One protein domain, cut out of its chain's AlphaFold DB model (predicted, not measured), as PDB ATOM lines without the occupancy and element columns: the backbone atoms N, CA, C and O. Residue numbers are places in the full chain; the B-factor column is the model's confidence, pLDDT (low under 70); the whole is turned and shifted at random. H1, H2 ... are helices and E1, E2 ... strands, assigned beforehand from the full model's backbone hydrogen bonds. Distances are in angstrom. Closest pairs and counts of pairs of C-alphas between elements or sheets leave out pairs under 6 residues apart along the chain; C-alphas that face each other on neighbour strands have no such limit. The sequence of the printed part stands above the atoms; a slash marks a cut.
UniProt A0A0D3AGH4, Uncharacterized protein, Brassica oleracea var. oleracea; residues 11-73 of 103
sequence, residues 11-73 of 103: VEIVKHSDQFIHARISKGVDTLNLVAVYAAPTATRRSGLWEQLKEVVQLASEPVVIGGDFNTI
ATOM      1  N   VAL A  11      85.923  -6.132-219.001       92.88
ATOM      2  CA  VAL A  11      86.032  -6.721-220.337       92.88
ATOM      3  C   VAL A  11      87.178  -6.058-221.076       92.88
ATOM      4  O   VAL A  11      87.141  -4.863-221.362       92.88
ATOM      5  N   GLU A  12      88.173  -6.858-221.431       93.88
ATOM      6  CA  GLU A  12      89.330  -6.454-222.218       93.88
ATOM      7  C   GLU A  12      89.268  -7.127-223.589       93.88
ATOM      8  O   GLU A  12      89.125  -8.345-223.684       93.88
ATOM      9  N   ILE A  13      89.385  -6.358-224.673       94.00
ATOM     10  CA  ILE A  13      89.526  -6.935-226.015       94.00
ATOM     11  C   ILE A  13      90.995  -7.297-226.229       94.00
ATOM     12  O   ILE A  13      91.835  -6.411-226.348       94.00
ATOM     13  N   VAL A  14      91.283  -8.595-226.309       94.00
ATOM     14  CA  VAL A  14      92.647  -9.122-226.469       94.00
ATOM     15  C   VAL A  14      93.056  -9.122-227.941       94.00
ATOM     16  O   VAL A  14      94.163  -8.719-228.295       94.00
ATOM     17  N   LYS A  15      92.156  -9.572-228.819       92.38
ATOM     18  CA  LYS A  15      92.381  -9.651-230.269       92.38
ATOM     19  C   LYS A  15      91.047  -9.556-230.993       92.38
ATOM     20  O   LYS A  15      90.032 -10.052-230.511       92.38
ATOM     21  N   HIS A  16      91.031  -8.954-232.171       92.50
ATOM     22  CA  HIS A  16      89.857  -8.982-233.035       92.50
ATOM     23  C   HIS A  16      90.262  -9.072-234.504       92.50
ATOM     24  O   HIS A  16      91.371  -8.704-234.890       92.50
ATOM     25  N   SER A  17      89.335  -9.552-235.321       90.56
ATOM     26  CA  SER A  17      89.399  -9.537-236.779       90.56
ATOM     27  C   SER A  17      88.007  -9.228-237.335       90.56
ATOM     28  O   SER A  17      87.053  -9.055-236.578       90.56
ATOM     29  N   ASP A  18      87.867  -9.224-238.658       90.62
ATOM     30  CA  ASP A  18      86.556  -9.115-239.307       90.62
ATOM     31  C   ASP A  18      85.634 -10.311-239.012       90.62
ATOM     32  O   ASP A  18      84.436 -10.235-239.276       90.62
ATOM     33  N   GLN A  19      86.183 -11.422-238.506       93.88
ATOM     34  CA  GLN A  19      85.461 -12.687-238.337       93.88
ATOM     35  C   GLN A  19      85.334 -13.151-236.885       93.88
ATOM     36  O   GLN A  19      84.596 -14.098-236.617       93.88
ATOM     37  N   PHE A  20      86.039 -12.527-235.939       94.88
ATOM     38  CA  PHE A  20      85.876 -12.833-234.520       94.88
ATOM     39  C   PHE A  20      86.348 -11.695-233.616       94.88
ATOM     40  O   PHE A  20      87.182 -10.871-233.995       94.88
ATOM     41  N   ILE A  21      85.865 -11.713-232.379       95.38
ATOM     42  CA  ILE A  21      86.356 -10.886-231.280       95.38
ATOM     43  C   ILE A  21      86.738 -11.819-230.133       95.38
ATOM     44  O   ILE A  21      85.896 -12.568-229.643       95.38
ATOM     45  N   HIS A  22      87.995 -11.765-229.703       95.25
ATOM     46  CA  HIS A  22      88.491 -12.403-228.487       95.25
ATOM     47  C   HIS A  22      88.556 -11.357-227.376       95.25
ATOM     48  O   HIS A  22      89.274 -10.359-227.473       95.25
ATOM     49  N   ALA A  23      87.789 -11.600-226.322       94.69
ATOM     50  CA  ALA A  23      87.757 -10.794-225.122       94.69
ATOM     51  C   ALA A  23      88.132 -11.627-223.896       94.69
ATOM     52  O   ALA A  23      87.756 -12.794-223.781       94.69
ATOM     53  N   ARG A  24      88.831 -11.004-222.957       94.75
ATOM     54  CA  ARG A  24      89.058 -11.514-221.612       94.75
ATOM     55  C   ARG A  24      88.054 -10.837-220.685       94.75
ATOM     56  O   ARG A  24      87.955  -9.613-220.670       94.75
ATOM     57  N   ILE A  25      87.282 -11.635-219.958       94.06
ATOM     58  CA  ILE A  25      86.267 -11.172-219.013       94.06
ATOM     59  C   ILE A  25      86.718 -11.558-217.611       94.06
ATOM     60  O   ILE A  25      86.931 -12.741-217.341       94.06
ATOM     61  N   SER A  26      86.832 -10.574-216.728       94.50
ATOM     62  CA  SER A  26      87.282 -10.752-215.349       94.50
ATOM     63  C   SER A  26      86.197 -10.304-214.375       94.50
ATOM     64  O   SER A  26      85.642  -9.212-214.497       94.50
ATOM     65  N   LYS A  27      85.885 -11.134-213.379       92.00
ATOM     66  CA  LYS A  27      84.932 -10.807-212.313       92.00
ATOM     67  C   LYS A  27      85.492 -11.257-210.968       92.00
ATOM     68  O   LYS A  27      85.322 -12.398-210.550       92.00
ATOM     69  N   GLY A  28      86.173 -10.341-210.280       89.62
ATOM     70  CA  GLY A  28      86.904 -10.669-209.058       89.62
ATOM     71  C   GLY A  28      88.128 -11.531-209.370       89.62
ATOM     72  O   GLY A  28      89.012 -11.089-210.095       89.62
ATOM     73  N   VAL A  29      88.179 -12.746-208.818       90.25
ATOM     74  CA  VAL A  29      89.266 -13.713-209.075       90.25
ATOM     75  C   VAL A  29      89.006 -14.598-210.295       90.25
ATOM     76  O   VAL A  29      89.930 -15.239-210.793       90.25
ATOM     77  N   ASP A  30      87.768 -14.624-210.789       92.50
ATOM     78  CA  ASP A  30      87.385 -15.448-211.926       92.50
ATOM     79  C   ASP A  30      87.724 -14.726-213.231       92.50
ATOM     80  O   ASP A  30      87.380 -13.558-213.421       92.50
ATOM     81  N   THR A  31      88.391 -15.430-214.145       94.50
ATOM     82  CA  THR A  31      88.705 -14.942-215.492       94.50
ATOM     83  C   THR A  31      88.254 -15.963-216.529       94.50
ATOM     84  O   THR A  31      88.456 -17.165-216.356       94.50
ATOM     85  N   LEU A  32      87.678 -15.475-217.625       94.06
ATOM     86  CA  LEU A  32      87.246 -16.266-218.770       94.06
ATOM     87  C   LEU A  32      87.710 -15.620-220.079       94.06
ATOM     88  O   LEU A  32      87.597 -14.409-220.258       94.06
ATOM     89  N   ASN A  33      88.152 -16.436-221.031       94.81
ATOM     90  CA  ASN A  33      88.340 -16.031-222.418       94.81
ATOM     91  C   ASN A  33      87.051 -16.296-223.206       94.81
ATOM     92  O   ASN A  33      86.595 -17.433-223.300       94.81
ATOM     93  N   LEU A  34      86.466 -15.257-223.792       94.06
ATOM     94  CA  LEU A  34      85.317 -15.345-224.688       94.06
ATOM     95  C   LEU A  34      85.761 -15.036-226.115       94.06
ATOM     96  O   LEU A  34      86.294 -13.962-226.384       94.06
ATOM     97  N   VAL A  35      85.476 -15.939-227.047       95.06
ATOM     98  CA  VAL A  35      85.677 -15.715-228.478       95.06
ATOM     99  C   VAL A  35      84.328 -15.746-229.180       95.06
ATOM    100  O   VAL A  35      83.723 -16.803-229.357       95.06
ATOM    101  N   ALA A  36      83.852 -14.568-229.573       94.44
ATOM    102  CA  ALA A  36      82.638 -14.407-230.360       94.44
ATOM    103  C   ALA A  36      82.988 -14.470-231.851       94.44
ATOM    104  O   ALA A  36      83.742 -13.627-232.337       94.44
ATOM    105  N   VAL A  37      82.449 -15.454-232.571       94.38
ATOM    106  CA  VAL A  37      82.753 -15.704-233.989       94.38
ATOM    107  C   VAL A  37      81.587 -15.280-234.881       94.38
ATOM    108  O   VAL A  37      80.429 -15.610-234.630       94.38
ATOM    109  N   TYR A  38      81.904 -14.562-235.953       93.12
ATOM    110  CA  TYR A  38      81.007 -14.296-237.070       93.12
ATOM    111  C   TYR A  38      81.784 -14.492-238.373       93.12
ATOM    112  O   TYR A  38      82.333 -13.557-238.954       93.12
ATOM    113  N   ALA A  39      81.899 -15.747-238.796       91.44
ATOM    114  CA  ALA A  39      82.715 -16.125-239.937       91.44
ATOM    115  C   ALA A  39      82.045 -15.740-241.262       91.44
ATOM    116  O   ALA A  39      80.820 -15.743-241.390       91.44
ATOM    117  N   ALA A  40      82.844 -15.453-242.287       88.69
ATOM    118  CA  ALA A  40      82.331 -15.120-243.608       88.69
ATOM    119  C   ALA A  40      81.555 -16.305-244.227       88.69
ATOM    120  O   ALA A  40      81.933 -17.454-244.010       88.69
ATOM    121  N   PRO A  41      80.537 -16.076-245.078       84.31
ATOM    122  CA  PRO A  41      79.771 -17.159-245.714       84.31
ATOM    123  C   PRO A  41      80.558 -18.004-246.725       84.31
ATOM    124  O   PRO A  41      80.183 -19.142-247.014       84.31
ATOM    125  N   THR A  42      81.651 -17.472-247.279       82.50
ATOM    126  CA  THR A  42      82.464 -18.142-248.301       82.50
ATOM    127  C   THR A  42      83.765 -18.695-247.723       82.50
ATOM    128  O   THR A  42      84.499 -17.986-247.038       82.50
ATOM    129  N   ALA A  43      84.098 -19.944-248.070       80.12
ATOM    130  CA  ALA A  43      85.291 -20.641-247.576       80.12
ATOM    131  C   ALA A  43      86.595 -19.864-247.831       80.12
ATOM    132  O   ALA A  43      87.430 -19.745-246.945       80.12
ATOM    133  N   THR A  44      86.745 -19.240-249.004       81.88
ATOM    134  CA  THR A  44      87.925 -18.419-249.324       81.88
ATOM    135  C   THR A  44      88.119 -17.260-248.347       81.88
ATOM    136  O   THR A  44      89.249 -16.935-248.008       81.88
ATOM    137  N   ARG A  45      87.028 -16.648-247.863       84.06
ATOM    138  CA  ARG A  45      87.100 -15.558-246.879       84.06
ATOM    139  C   ARG A  45      87.316 -16.067-245.451       84.06
ATOM    140  O   ARG A  45      87.839 -15.318-244.637       84.06
ATOM    141  N   ARG A  46      86.952 -17.320-245.162       87.50
ATOM    142  CA  ARG A  46      87.237 -17.999-243.885       87.50
ATOM    143  C   ARG A  46      88.647 -18.581-243.794       87.50
ATOM    144  O   ARG A  46      89.045 -19.011-242.717       87.50
ATOM    145  N   SER A  47      89.404 -18.599-244.889       82.69
ATOM    146  CA  SER A  47      90.770 -19.128-244.903       82.69
ATOM    147  C   SER A  47      91.616 -18.523-243.772       82.69
ATOM    148  O   SER A  47      91.597 -17.312-243.550       82.69
ATOM    149  N   GLY A  48      92.309 -19.380-243.016       86.12
ATOM    150  CA  GLY A  48      93.131 -18.985-241.867       86.12
ATOM    151  C   GLY A  48      92.357 -18.643-240.584       86.12
ATOM    152  O   GLY A  48      92.984 -18.353-239.565       86.12
ATOM    153  N   LEU A  49      91.017 -18.681-240.577       90.44
ATOM    154  CA  LEU A  49      90.223 -18.454-239.361       90.44
ATOM    155  C   LEU A  49      90.479 -19.551-238.319       90.44
ATOM    156  O   LEU A  49      90.702 -19.250-237.149       90.44
ATOM    157  N   TRP A  50      90.496 -20.817-238.742       89.31
ATOM    158  CA  TRP A  50      90.693 -21.962-237.844       89.31
ATOM    159  C   TRP A  50      92.069 -21.950-237.177       89.31
ATOM    160  O   TRP A  50      92.182 -22.248-235.991       89.31
ATOM    161  N   GLU A  51      93.105 -21.527-237.899       89.56
ATOM    162  CA  GLU A  51      94.454 -21.362-237.349       89.56
ATOM    163  C   GLU A  51      94.506 -20.243-236.304       89.56
ATOM    164  O   GLU A  51      95.082 -20.431-235.233       89.56
ATOM    165  N   GLN A  52      93.839 -19.113-236.561       91.44
ATOM    166  CA  GLN A  52      93.746 -18.012-235.597       91.44
ATOM    167  C   GLN A  52      92.991 -18.419-234.328       91.44
ATOM    168  O   GLN A  52      93.421 -18.083-233.226       91.44
ATOM    169  N   LEU A  53      91.885 -19.160-234.454       90.69
ATOM    170  CA  LEU A  53      91.144 -19.653-233.291       90.69
ATOM    171  C   LEU A  53      91.944 -20.706-232.514       90.69
ATOM    172  O   LEU A  53      91.916 -20.713-231.286       90.69
ATOM    173  N   LYS A  54      92.703 -21.561-233.208       90.06
ATOM    174  CA  LYS A  54      93.620 -22.517-232.577       90.06
ATOM    175  C   LYS A  54      94.696 -21.815-231.752       90.06
ATOM    176  O   LYS A  54      94.953 -22.237-230.631       90.06
ATOM    177  N   GLU A  55      95.290 -20.746-232.279       89.88
ATOM    178  CA  GLU A  55      96.272 -19.934-231.554       89.88
ATOM    179  C   GLU A  55      95.673 -19.370-230.255       89.88
ATOM    180  O   GLU A  55      96.294 -19.475-229.199       89.88
ATOM    181  N   VAL A  56      94.435 -18.860-230.300       88.00
ATOM    182  CA  VAL A  56      93.740 -18.359-229.101       88.00
ATOM    183  C   VAL A  56      93.574 -19.457-228.048       88.00
ATOM    184  O   VAL A  56      93.872 -19.223-226.880       88.00
ATOM    185  N   VAL A  57      93.144 -20.659-228.446       89.00
ATOM    186  CA  VAL A  57      92.985 -21.793-227.516       89.00
ATOM    187  C   VAL A  57      94.328 -22.224-226.925       89.00
ATOM    188  O   VAL A  57      94.406 -22.512-225.737       89.00
ATOM    189  N   GLN A  58      95.391 -22.264-227.732       89.75
ATOM    190  CA  GLN A  58      96.712 -22.719-227.289       89.75
ATOM    191  C   GLN A  58      97.418 -21.737-226.350       89.75
ATOM    192  O   GLN A  58      98.199 -22.167-225.504       89.75
ATOM    193  N   LEU A  59      97.176 -20.435-226.513       88.25
ATOM    194  CA  LEU A  59      97.800 -19.389-225.699       88.25
ATOM    195  C   LEU A  59      97.009 -19.059-224.426       88.25
ATOM    196  O   LEU A  59      97.529 -18.364-223.554       88.25
ATOM    197  N   ALA A  60      95.765 -19.523-224.313       87.12
ATOM    198  CA  ALA A  60      94.927 -19.246-223.157       87.12
ATOM    199  C   ALA A  60      95.316 -20.114-221.950       87.12
ATOM    200  O   ALA A  60      95.313 -21.342-222.014       87.12
ATOM    201  N   SER A  61      95.602 -19.463-220.823       89.38
ATOM    202  CA  SER A  61      95.793 -20.116-219.520       89.38
ATOM    203  C   SER A  61      94.485 -20.316-218.750       89.38
ATOM    204  O   SER A  61      94.381 -21.211-217.913       89.38
ATOM    205  N   GLU A  62      93.491 -19.472-219.011       93.56
ATOM    206  CA  GLU A  62      92.174 -19.472-218.382       93.56
ATOM    207  C   GLU A  62      91.131 -20.153-219.284       93.56
ATOM    208  O   GLU A  62      91.349 -20.244-220.497       93.56
ATOM    209  N   PRO A  63      89.977 -20.598-218.743       93.06
ATOM    210  CA  PRO A  63      88.955 -21.274-219.535       93.06
ATOM    211  C   PRO A  63      88.542 -20.462-220.768       93.06
ATOM    212  O   PRO A  63      88.442 -19.234-220.709       93.06
ATOM    213  N   VAL A  64      88.293 -21.150-221.883       93.12
ATOM    214  CA  VAL A  64      87.929 -20.534-223.163       93.12
ATOM    215  C   VAL A  64      86.529 -20.972-223.564       93.12
ATOM    216  O   VAL A  64      86.228 -22.161-223.616       93.12
ATOM    217  N   VAL A  65      85.681 -20.004-223.888       92.69
ATOM    218  CA  VAL A  65      84.377 -20.215-224.511       92.69
ATOM    219  C   VAL A  65      84.431 -19.620-225.908       92.69
ATOM    220  O   VAL A  65      84.638 -18.420-226.067       92.69
ATOM    221  N   ILE A  66      84.227 -20.459-226.921       92.94
ATOM    222  CA  ILE A  66      84.141 -20.036-228.320       92.94
ATOM    223  C   ILE A  66      82.719 -20.292-228.800       92.94
ATOM    224  O   ILE A  66      82.199 -21.393-228.638       92.94
ATOM    225  N   GLY A  67      82.084 -19.288-229.395       90.19
ATOM    226  CA  GLY A  67      80.725 -19.434-229.904       90.19
ATOM    227  C   GLY A  67      80.343 -18.349-230.899       90.19
ATOM    228  O   GLY A  67      80.956 -17.284-230.950       90.19
ATOM    229  N   GLY A  68      79.313 -18.625-231.694       90.50
ATOM    230  CA  GLY A  68      78.798 -17.704-232.700       90.50
ATOM    231  C   GLY A  68      78.371 -18.421-233.976       90.50
ATOM    232  O   GLY A  68      78.002 -19.594-233.937       90.50
ATOM    233  N   ASP A  69      78.414 -17.704-235.094       89.12
ATOM    234  CA  ASP A  69      78.078 -18.233-236.415       89.12
ATOM    235  C   ASP A  69      79.361 -18.517-237.204       89.12
ATOM    236  O   ASP A  69      80.090 -17.609-237.608       89.12
ATOM    237  N   PHE A  70      79.639 -19.801-237.412       87.25
ATOM    238  CA  PHE A  70      80.819 -20.273-238.133       87.25
ATOM    239  C   PHE A  70      80.603 -20.369-239.649       87.25
ATOM    240  O   PHE A  70      81.570 -20.587-240.383       87.25
ATOM    241  N   ASN A  71      79.364 -20.211-240.136       85.25
ATOM    242  CA  ASN A  71      79.003 -20.298-241.555       85.25
ATOM    243  C   ASN A  71      79.563 -21.538-242.295       85.25
ATOM    244  O   ASN A  71      79.774 -21.529-243.514       85.25
ATOM    245  N   THR A  72      79.800 -22.626-241.563       79.88
ATOM    246  CA  THR A  72      80.277 -23.911-242.076       79.88
ATOM    247  C   THR A  72      79.558 -25.041-241.347       79.88
ATOM    248  O   THR A  72      78.995 -24.834-240.275       79.88
ATOM    249  N   ILE A  73      79.549 -26.218-241.963       74.50
ATOM    250  CA  ILE A  73      78.885 -27.413-241.443       74.50
ATOM    251  C   ILE A  73      79.932 -28.426-240.975       74.50
ATOM    252  O   ILE A  73      80.957 -28.601-241.634       74.50
TER     253      ILE A  73
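What this domain is: This is residues 11 to 73 of the 103 residues of an uncharacterized protein of Brassica oleracea var. oleracea (UniProt A0A0D3AGH4). A narrow, strongly twisted sheet of four strands has one helix, H2, over one of its faces, running along the strands, while the other face is bare. The long axis goes from the turn between E2 and E3 at one end to the small helix H1 at the other, beyond the sheet. The printed part has 63 residues, with four named strands and two named helices in the order E1 E2 E3 H1 H2 E4; the sheet, in the order E1, E2, E3, E4, is mixed, and the class is mixed, helices and strands. The whole is compact, with a radius of gyration of the C-alphas of 12.2 A, yet rod-like in outline, spanning 40 by 19 by 18 A.

Where its parts are: E1 is residues 11 to 16, 13.5 A long, and begins at C-alpha 11, at (86.032, -6.721, -220.337). E2 is residues 20 to 27, 22.3 A long. E3, the longest strand, is residues 30 to 38 and measures 26.0 A. H1 is residues 43 to 46, 4.9 A long. H2 is residues 49 to 59, 15.7 A long, with C-alpha 49 at (90.223, -18.454, -239.361). E4 is residues 64 to 69, 16.7 A long, and ends at C-alpha 69, at (78.078, -18.233, -236.415).

How they stand to each other: E1, E2 and E3 form a meander, each strand the antiparallel neighbour of the one before. E1 and E2 are a hairpin at 159 degrees, with N 12 and O 24 2.9 A apart, within hydrogen-bond range. E2 and E3 are a hairpin at 161 degrees, with N 23 and O 34 at 2.8 A. E3 and E4 are parallel at 22 degrees, with N 65 and O 33 at 2.8 A. E1 and E4 are the edge strands. E3, H1, H2 and E4 make a strand-helix-strand unit, two parallel neighbour strands with helices between, and its crossover is right-handed. H2 is on the sheet at a height of 9.6 A, over E2 and E3, giving two layers, a helix on one face of a sheet. On the local plane it stands at 10 degrees to E2, along the strands. The closest C-alphas of H2 and E4, those of Val 57 and Val 64, are 6.8 A apart. H1 is not on the sheet, and H1 and H2 meet only through their link. In H2 each O i to N i+4 pair is within hydrogen-bond range; H1 is too short for such a pair.

The domain as a whole: The two C-alphas farthest apart, those of Gly 28 and Thr 44, are 41.0 A apart. The printed part has no cut, and the five links between named elements are tight. The mean pLDDT of the printed part is 90.3, and no printed residue is under 70.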